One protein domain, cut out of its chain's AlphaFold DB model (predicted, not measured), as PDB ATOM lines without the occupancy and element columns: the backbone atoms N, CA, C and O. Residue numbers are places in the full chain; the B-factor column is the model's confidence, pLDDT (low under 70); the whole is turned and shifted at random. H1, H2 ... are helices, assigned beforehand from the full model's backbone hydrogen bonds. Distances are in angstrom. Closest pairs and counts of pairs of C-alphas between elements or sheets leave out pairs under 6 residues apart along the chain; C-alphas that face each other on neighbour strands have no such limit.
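What this domain is: This is residues 20 to 85 of the 136 residues of an uncharacterized protein of Dechloromonas aromatica (strain RCB) (UniProt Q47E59). Four helices, the long H1 and the shorter H2, H3 and H4, form a rough, loose ring, and a second long helix, H5, lies over one side of it, its residues 73 to 77 meeting H2 near the beginning of H2, where the two make a corner with their lines at 88 degrees. The 66 printed residues form a compact, all-helix domain with no named strand, a radius of gyration of the C-alphas of 10.7 A and spans of 30 by 23 by 21 A.

Where its parts are: H1, residues 20 to 32, begins at C-alpha 20 (10.383, -22.067, -55.174) and is 19.2 A long. H2 is residues 35 to 45, H3 52 to 58 and H4 60 to 64. H5, residues 71 to 83, 18.6 A, ends at C-alpha 83 (8.097, -2.188, -53.660).

How they stand to each other: H1 and H3 are close but not clearly touching, about perpendicular at 87 degrees; the closest C-alphas, of Ala 26 and Pro 52, are 6.8 A apart. H2 and H5 only just touch, with 3 pairs of C-alphas within 8 A, Gln 37 and Gly 73 closest at 5.9 A; only residues 73 to 77 of H5 take part. H4 touches residues 71 to 74 of H5, closest C-alphas Gln 64 and Leu 74, 7.1 A. H1 and H4 are apart. Every O i to N i+4 pair is within hydrogen-bond range in H2, H3, H4 and H5, and 7 of 9 in H1.

The domain as a whole: The farthest C-alphas, of Gln 20 and Asn 71, are 31.8 A apart. The printed part has no cut and no long link. Residues 20 to 34 are among those with pLDDT under 70.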
ATOM      1  N   GLN A  20       8.933 -22.307 -55.332       57.44
ATOM      2  CA  GLN A  20      10.383 -22.067 -55.174       57.44
ATOM      3  C   GLN A  20      10.804 -20.669 -55.630       57.44
ATOM      4  O   GLN A  20      11.681 -20.043 -55.029       57.44
ATOM      5  N   ARG A  21      10.178 -20.164 -56.699       57.78
ATOM      6  CA  ARG A  21      10.426 -18.803 -57.179       57.78
ATOM      7  C   ARG A  21       9.978 -17.789 -56.126       57.78
ATOM      8  O   ARG A  21      10.707 -16.848 -55.828       57.78
ATOM      9  N   ALA A  22       8.829 -18.041 -55.512       58.28
ATOM     10  CA  ALA A  22       8.262 -17.193 -54.484       58.28
ATOM     11  C   ALA A  22       9.064 -17.234 -53.163       58.28
ATOM     12  O   ALA A  22       9.290 -16.182 -52.569       58.28
ATOM     13  N   SER A  23       9.617 -18.390 -52.768       60.12
ATOM     14  CA  SER A  23      10.559 -18.490 -51.636       60.12
ATOM     15  C   SER A  23      11.850 -17.699 -51.862       60.12
ATOM     16  O   SER A  23      12.368 -17.064 -50.945       60.12
ATOM     17  N   ARG A  24      12.376 -17.688 -53.094       62.09
ATOM     18  CA  ARG A  24      13.591 -16.930 -53.421       62.09
ATOM     19  C   ARG A  24      13.343 -15.421 -53.378       62.09
ATOM     20  O   ARG A  24      14.153 -14.692 -52.809       62.09
ATOM     21  N   PHE A  25      12.197 -14.973 -53.891       62.22
ATOM     22  CA  PHE A  25      11.764 -13.582 -53.755       62.22
ATOM     23  C   PHE A  25      11.523 -13.194 -52.295       62.22
ATOM     24  O   PHE A  25      11.946 -12.116 -51.897       62.22
ATOM     25  N   ALA A  26      10.936 -14.069 -51.474       62.59
ATOM     26  CA  ALA A  26      10.771 -13.831 -50.039       62.59
ATOM     27  C   ALA A  26      12.121 -13.631 -49.326       62.59
ATOM     28  O   ALA A  26      12.281 -12.686 -48.554       62.59
ATOM     29  N   ALA A  27      13.120 -14.462 -49.635       64.12
ATOM     30  CA  ALA A  27      14.463 -14.350 -49.065       64.12
ATOM     31  C   ALA A  27      15.186 -13.050 -49.461       64.12
ATOM     32  O   ALA A  27      15.873 -12.453 -48.633       64.12
ATOM     33  N   GLU A  28      15.034 -12.582 -50.704       64.75
ATOM     34  CA  GLU A  28      15.571 -11.279 -51.127       64.75
ATOM     35  C   GLU A  28      14.795 -10.114 -50.515       64.75
ATOM     36  O   GLU A  28      15.384  -9.138 -50.050       64.75
ATOM     37  N   ALA A  29      13.478 -10.252 -50.422       63.34
ATOM     38  CA  ALA A  29      12.608  -9.260 -49.828       63.34
ATOM     39  C   ALA A  29      12.900  -9.053 -48.337       63.34
ATOM     40  O   ALA A  29      12.925  -7.911 -47.878       63.34
ATOM     41  N   MET A  30      13.226 -10.113 -47.598       65.38
ATOM     42  CA  MET A  30      13.646 -10.023 -46.198       65.38
ATOM     43  C   MET A  30      14.970  -9.275 -45.993       65.38
ATOM     44  O   MET A  30      15.173  -8.706 -44.924       65.38
ATOM     45  N   LYS A  31      15.861  -9.214 -46.995       65.38
ATOM     46  CA  LYS A  31      17.114  -8.436 -46.899       65.38
ATOM     47  C   LYS A  31      16.881  -6.926 -46.941       65.38
ATOM     48  O   LYS A  31      17.739  -6.169 -46.501       65.38
ATOM     49  N   LEU A  32      15.736  -6.496 -47.475       63.84
ATOM     50  CA  LEU A  32      15.349  -5.088 -47.584       63.84
ATOM     51  C   LEU A  32      14.549  -4.609 -46.365       63.84
ATOM     52  O   LEU A  32      14.386  -3.403 -46.177       63.84
ATOM     53  N   LEU A  33      14.057  -5.530 -45.527       64.25
ATOM     54  CA  LEU A  33      13.402  -5.173 -44.273       64.25
ATOM     55  C   LEU A  33      14.440  -4.848 -43.196       64.25
ATOM     56  O   LEU A  33      15.401  -5.597 -43.017       64.25
ATOM     57  N   PRO A  34      14.222  -3.795 -42.392       68.12
ATOM     58  CA  PRO A  34      15.044  -3.589 -41.219       68.12
ATOM     59  C   PRO A  34      14.862  -4.760 -40.232       68.12
ATOM     60  O   PRO A  34      13.770  -5.311 -40.046       68.12
ATOM     61  N   THR A  35      15.972  -5.188 -39.627       70.19
ATOM     62  CA  THR A  35      16.114  -6.479 -38.923       70.19
ATOM     63  C   THR A  35      15.100  -6.667 -37.792       70.19
ATOM     64  O   THR A  35      14.658  -7.783 -37.513       70.19
ATOM     65  N   LEU A  36      14.696  -5.567 -37.150       68.69
ATOM     66  CA  LEU A  36      13.738  -5.555 -36.045       68.69
ATOM     67  C   LEU A  36      12.317  -5.924 -36.509       68.69
ATOM     68  O   LEU A  36      11.620  -6.678 -35.836       68.69
ATOM     69  N   GLN A  37      11.909  -5.444 -37.683       71.56
ATOM     70  CA  GLN A  37      10.606  -5.692 -38.296       71.56
ATOM     71  C   GLN A  37      10.535  -7.119 -38.831       71.56
ATOM     72  O   GLN A  37       9.521  -7.789 -38.649       71.56
ATOM     73  N   CYS A  38      11.635  -7.618 -39.402       71.38
ATOM     74  CA  CYS A  38      11.752  -9.021 -39.790       71.38
ATOM     75  C   CYS A  38      11.596  -9.952 -38.580       71.38
ATOM     76  O   CYS A  38      10.851 -10.922 -38.653       71.38
ATOM     77  N   ASN A  39      12.235  -9.645 -37.444       71.88
ATOM     78  CA  ASN A  39      12.078 -10.432 -36.217       71.88
ATOM     79  C   ASN A  39      10.644 -10.405 -35.671       71.88
ATOM     80  O   ASN A  39      10.161 -11.423 -35.181       71.88
ATOM     81  N   ALA A  40       9.952  -9.270 -35.781       76.38
ATOM     82  CA  ALA A  40       8.553  -9.174 -35.386       76.38
ATOM     83  C   ALA A  40       7.642  -9.994 -36.319       76.38
ATOM     84  O   ALA A  40       6.801 -10.746 -35.840       76.38
ATOM     85  N   LEU A  41       7.857  -9.940 -37.638       74.56
ATOM     86  CA  LEU A  41       7.121 -10.774 -38.593       74.56
ATOM     87  C   LEU A  41       7.384 -12.273 -38.378       74.56
ATOM     88  O   LEU A  41       6.439 -13.053 -38.393       74.56
ATOM     89  N   ARG A  42       8.622 -12.680 -38.065       77.75
ATOM     90  CA  ARG A  42       8.932 -14.077 -37.700       77.75
ATOM     91  C   ARG A  42       8.115 -14.565 -36.507       77.75
ATOM     92  O   ARG A  42       7.638 -15.690 -36.533       77.75
ATOM     93  N   LYS A  43       7.919 -13.720 -35.487       76.69
ATOM     94  CA  LYS A  43       7.061 -14.045 -34.334       76.69
ATOM     95  C   LYS A  43       5.585 -14.172 -34.716       76.69
ATOM     96  O   LYS A  43       4.880 -14.987 -34.144       76.69
ATOM     97  N   VAL A  44       5.106 -13.356 -35.656       74.81
ATOM     98  CA  VAL A  44       3.697 -13.368 -36.092       74.81
ATOM     99  C   VAL A  44       3.359 -14.619 -36.885       74.81
ATOM    100  O   VAL A  44       2.280 -15.178 -36.719       74.81
ATOM    101  N   PHE A  45       4.267 -15.026 -37.766       73.50
ATOM    102  CA  PHE A  45       4.068 -16.174 -38.642       73.50
ATOM    103  C   PHE A  45       4.575 -17.490 -38.035       73.50
ATOM    104  O   PHE A  45       4.320 -18.541 -38.614       73.50
ATOM    105  N   ASP A  46       5.293 -17.434 -36.909       74.94
ATOM    106  CA  ASP A  46       5.972 -18.571 -36.262       74.94
ATOM    107  C   ASP A  46       6.906 -19.351 -37.217       74.94
ATOM    108  O   ASP A  46       7.209 -20.526 -37.040       74.94
ATOM    109  N   ARG A  47       7.372 -18.686 -38.282       76.31
ATOM    110  CA  ARG A  47       8.249 -19.248 -39.317       76.31
ATOM    111  C   ARG A  47       9.163 -18.174 -39.891       76.31
ATOM    112  O   ARG A  47       8.869 -16.978 -39.824       76.31
ATOM    113  N   HIS A  48      10.296 -18.609 -40.440       67.56
ATOM    114  CA  HIS A  48      11.323 -17.711 -40.984       67.56
ATOM    115  C   HIS A  48      11.058 -17.281 -42.425       67.56
ATOM    116  O   HIS A  48      11.543 -16.235 -42.833       67.56
ATOM    117  N   ASP A  49      10.237 -18.040 -43.149       70.56
ATOM    118  CA  ASP A  49       9.875 -17.786 -44.538       70.56
ATOM    119  C   ASP A  49       8.423 -17.317 -44.630       70.56
ATOM    120  O   ASP A  49       7.492 -18.021 -44.234       70.56
ATOM    121  N   PHE A  50       8.220 -16.114 -45.154       74.44
ATOM    122  CA  PHE A  50       6.898 -15.564 -45.428       74.44
ATOM    123  C   PHE A  50       6.950 -14.729 -46.699       74.44
ATOM    124  O   PHE A  50       7.920 -14.011 -46.956       74.44
ATOM    125  N   LEU A  51       5.901 -14.827 -47.508       74.06
ATOM    126  CA  LEU A  51       5.819 -14.080 -48.753       74.06
ATOM    127  C   LEU A  51       5.226 -12.685 -48.520       74.06
ATOM    128  O   LEU A  51       4.359 -12.527 -47.660       74.06
ATOM    129  N   PRO A  52       5.612 -11.672 -49.319       72.44
ATOM    130  CA  PRO A  52       4.959 -10.364 -49.276       72.44
ATOM    131  C   PRO A  52       3.439 -10.469 -49.489       72.44
ATOM    132  O   PRO A  52       2.676  -9.786 -48.814       72.44
ATOM    133  N   GLU A  53       2.987 -11.396 -50.334       70.75
ATOM    134  CA  GLU A  53       1.565 -11.696 -50.544       70.75
ATOM    135  C   GLU A  53       0.871 -12.238 -49.282       70.75
ATOM    136  O   GLU A  53      -0.244 -11.833 -48.950       70.75
ATOM    137  N   GLU A  54       1.541 -13.111 -48.527       74.19
ATOM    138  CA  GLU A  54       1.016 -13.636 -47.261       74.19
ATOM    139  C   GLU A  54       0.948 -12.543 -46.191       74.19
ATOM    140  O   GLU A  54      -0.011 -12.482 -45.423       74.19
ATOM    141  N   VAL A  55       1.932 -11.637 -46.162       76.25
ATOM    142  CA  VAL A  55       1.934 -10.467 -45.271       76.25
ATOM    143  C   VAL A  55       0.814  -9.491 -45.641       76.25
ATOM    144  O   VAL A  55       0.133  -8.984 -44.748       76.25
ATOM    145  N   ALA A  56       0.568  -9.270 -46.936       75.62
ATOM    146  CA  ALA A  56      -0.567  -8.486 -47.418       75.62
ATOM    147  C   ALA A  56      -1.910  -9.133 -47.034       75.62
ATOM    148  O   ALA A  56      -2.814  -8.443 -46.560       75.62
ATOM    149  N   SER A  57      -2.004 -10.461 -47.147       73.75
ATOM    150  CA  SER A  57      -3.198 -11.245 -46.803       73.75
ATOM    151  C   SER A  57      -3.481 -11.290 -45.299       73.75
ATOM    152  O   SER A  57      -4.642 -11.351 -44.894       73.75
ATOM    153  N   LEU A  58      -2.448 -11.218 -44.448       73.81
ATOM    154  CA  LEU A  58      -2.605 -11.165 -42.989       73.81
ATOM    155  C   LEU A  58      -3.389  -9.915 -42.545       73.81
ATOM    156  O   LEU A  58      -4.135  -9.942 -41.562       73.81
ATOM    157  N   GLY A  59      -3.231  -8.822 -43.296       71.56
ATOM    158  CA  GLY A  59      -3.960  -7.576 -43.117       71.56
ATOM    159  C   GLY A  59      -3.445  -6.694 -41.974       71.56
ATOM    160  O   GLY A  59      -2.915  -7.138 -40.954       71.56
ATOM    161  N   TYR A  60      -3.673  -5.387 -42.120       70.06
ATOM    162  CA  TYR A  60      -3.144  -4.335 -41.239       70.06
ATOM    163  C   TYR A  60      -3.448  -4.537 -39.748       70.06
ATOM    164  O   TYR A  60      -2.596  -4.295 -38.897       70.06
ATOM    165  N   LYS A  61      -4.652  -5.015 -39.405       68.38
ATOM    166  CA  LYS A  61      -5.067  -5.233 -38.008       68.38
ATOM    167  C   LYS A  61      -4.251  -6.314 -37.304       68.38
ATOM    168  O   LYS A  61      -3.959  -6.165 -36.121       68.38
ATOM    169  N   ARG A  62      -3.902  -7.395 -38.004       72.31
ATOM    170  CA  ARG A  62      -3.112  -8.488 -37.423       72.31
ATOM    171  C   ARG A  62      -1.656  -8.082 -37.269       72.31
ATOM    172  O   ARG A  62      -1.081  -8.357 -36.223       72.31
ATOM    173  N   LEU A  63      -1.114  -7.336 -38.235       75.81
ATOM    174  CA  LEU A  63       0.207  -6.726 -38.091       75.81
ATOM    175  C   LEU A  63       0.242  -5.712 -36.939       75.81
ATOM    176  O   LEU A  63       1.208  -5.688 -36.197       75.81
ATOM    177  N   GLN A  64      -0.802  -4.903 -36.739       73.12
ATOM    178  CA  GLN A  64      -0.854  -3.934 -35.636       73.12
ATOM    179  C   GLN A  64      -0.946  -4.598 -34.251       73.12
ATOM    180  O   GLN A  64      -0.453  -4.049 -33.271       73.12
ATOM    181  N   GLN A  65      -1.601  -5.757 -34.157       72.88
ATOM    182  CA  GLN A  65      -1.701  -6.532 -32.915       72.88
ATOM    183  C   GLN A  65      -0.436  -7.342 -32.607       72.88
ATOM    184  O   GLN A  65      -0.336  -7.922 -31.526       72.88
ATOM    185  N   ALA A  66       0.518  -7.401 -33.537       74.25
ATOM    186  CA  ALA A  66       1.752  -8.138 -33.362       74.25
ATOM    187  C   ALA A  66       2.692  -7.466 -32.357       74.25
ATOM    188  O   ALA A  66       2.974  -6.266 -32.421       74.25
ATOM    189  N   GLU A  67       3.253  -8.274 -31.463       62.66
ATOM    190  CA  GLU A  67       4.246  -7.823 -30.498       62.66
ATOM    191  C   GLU A  67       5.527  -7.358 -31.215       62.66
ATOM    192  O   GLU A  67       6.222  -8.140 -31.865       62.66
ATOM    193  N   GLY A  68       5.842  -6.064 -31.104       68.69
ATOM    194  CA  GLY A  68       7.018  -5.454 -31.735       68.69
ATOM    195  C   GLY A  68       6.751  -4.752 -33.072       68.69
ATOM    196  O   GLY A  68       7.663  -4.119 -33.605       68.69
ATOM    197  N   ILE A  69       5.517  -4.778 -33.590       72.00
ATOM    198  CA  ILE A  69       5.118  -3.995 -34.768       72.00
ATOM    199  C   ILE A  69       4.348  -2.744 -34.320       72.00
ATOM    200  O   ILE A  69       3.134  -2.742 -34.154       72.00
ATOM    201  N   GLY A  70       5.075  -1.642 -34.121       71.12
ATOM    202  CA  GLY A  70       4.472  -0.317 -33.906       71.12
ATOM    203  C   GLY A  70       4.128   0.402 -35.217       71.12
ATOM    204  O   GLY A  70       4.402  -0.098 -36.304       71.12
ATOM    205  N   ASN A  71       3.632   1.644 -35.134       69.25
ATOM    206  CA  ASN A  71       3.305   2.474 -36.313       69.25
ATOM    207  C   ASN A  71       4.484   2.635 -37.295       69.25
ATOM    208  O   ASN A  71       4.289   2.613 -38.507       69.25
ATOM    209  N   LYS A  72       5.723   2.734 -36.787       71.62
ATOM    210  CA  LYS A  72       6.943   2.737 -37.619       71.62
ATOM    211  C   LYS A  72       7.198   1.393 -38.307       71.62
ATOM    212  O   LYS A  72       7.684   1.372 -39.431       71.62
ATOM    213  N   GLY A  73       6.896   0.285 -37.628       73.12
ATOM    214  CA  GLY A  73       6.998  -1.059 -38.195       73.12
ATOM    215  C   GLY A  73       5.987  -1.252 -39.318       73.12
ATOM    216  O   GLY A  73       6.367  -1.684 -40.397       73.12
ATOM    217  N   LEU A  74       4.740  -0.823 -39.102       75.56
ATOM    218  CA  LEU A  74       3.697  -0.828 -40.129       75.56
ATOM    219  C   LEU A  74       4.103   0.002 -41.343       75.56
ATOM    220  O   LEU A  74       4.062  -0.517 -42.446       75.56
ATOM    221  N   ALA A  75       4.584   1.234 -41.152       74.81
ATOM    222  CA  ALA A  75       5.041   2.073 -42.260       74.81
ATOM    223  C   ALA A  75       6.189   1.427 -43.060       74.81
ATOM    224  O   ALA A  75       6.176   1.462 -44.288       74.81
ATOM    225  N   ALA A  76       7.151   0.795 -42.380       77.19
ATOM    226  CA  ALA A  76       8.245   0.080 -43.036       77.19
ATOM    227  C   ALA A  76       7.749  -1.144 -43.824       77.19
ATOM    228  O   ALA A  76       8.201  -1.380 -44.941       77.19
ATOM    229  N   ILE A  77       6.795  -1.898 -43.270       76.31
ATOM    230  CA  ILE A  77       6.203  -3.066 -43.933       76.31
ATOM    231  C   ILE A  77       5.337  -2.630 -45.120       76.31
ATOM    232  O   ILE A  77       5.401  -3.243 -46.178       76.31
ATOM    233  N   THR A  78       4.587  -1.534 -44.995       76.25
ATOM    234  CA  THR A  78       3.825  -0.940 -46.099       76.25
ATOM    235  C   THR A  78       4.748  -0.473 -47.222       76.25
ATOM    236  O   THR A  78       4.486  -0.788 -48.379       76.25
ATOM    237  N   ALA A  79       5.838   0.235 -46.907       76.88
ATOM    238  CA  ALA A  79       6.820   0.668 -47.903       76.88
ATOM    239  C   ALA A  79       7.478  -0.527 -48.609       76.88
ATOM    240  O   ALA A  79       7.649  -0.519 -49.825       76.88
ATOM    241  N   TRP A  80       7.787  -1.581 -47.851       77.94
ATOM    242  CA  TRP A  80       8.299  -2.823 -48.407       77.94
ATOM    243  C   TRP A  80       7.303  -3.491 -49.353       77.94
ATOM    244  O   TRP A  80       7.676  -3.818 -50.471       77.94
ATOM    245  N   LEU A  81       6.035  -3.635 -48.967       78.19
ATOM    246  CA  LEU A  81       5.018  -4.265 -49.816       78.19
ATOM    247  C   LEU A  81       4.738  -3.470 -51.093       78.19
ATOM    248  O   LEU A  81       4.615  -4.071 -52.161       78.19
ATOM    249  N   ASN A  82       4.762  -2.135 -51.010       74.81
ATOM    250  CA  ASN A  82       4.659  -1.260 -52.180       74.81
ATOM    251  C   ASN A  82       5.764  -1.539 -53.210       74.81
ATOM    252  O   ASN A  82       5.495  -1.549 -54.407       74.81
ATOM    253  N   ASN A  83       6.989  -1.842 -52.765       71.62
ATOM    254  CA  ASN A  83       8.097  -2.188 -53.660       71.62
ATOM    255  C   ASN A  83       7.865  -3.498 -54.441       71.62
ATOM    256  O   ASN A  83       8.485  -3.713 -55.479       71.62
ATOM    257  N   TYR A  84       6.973  -4.367 -53.958       69.56
ATOM    258  CA  TYR A  84       6.587  -5.621 -54.612       69.56
ATOM    259  C   TYR A  84       5.235  -5.534 -55.334       69.56
ATOM    260  O   TYR A  84       4.764  -6.541 -55.855       69.56
ATOM    261  N   GLY A  85       4.608  -4.352 -55.376       70.88
ATOM    262  CA  GLY A  85       3.293  -4.154 -55.988       70.88
ATOM    263  C   GLY A  85       2.127  -4.695 -55.157       70.88
ATOM    264  O   GLY A  85       1.021  -4.822 -55.675       70.88
TER     265      GLY A  85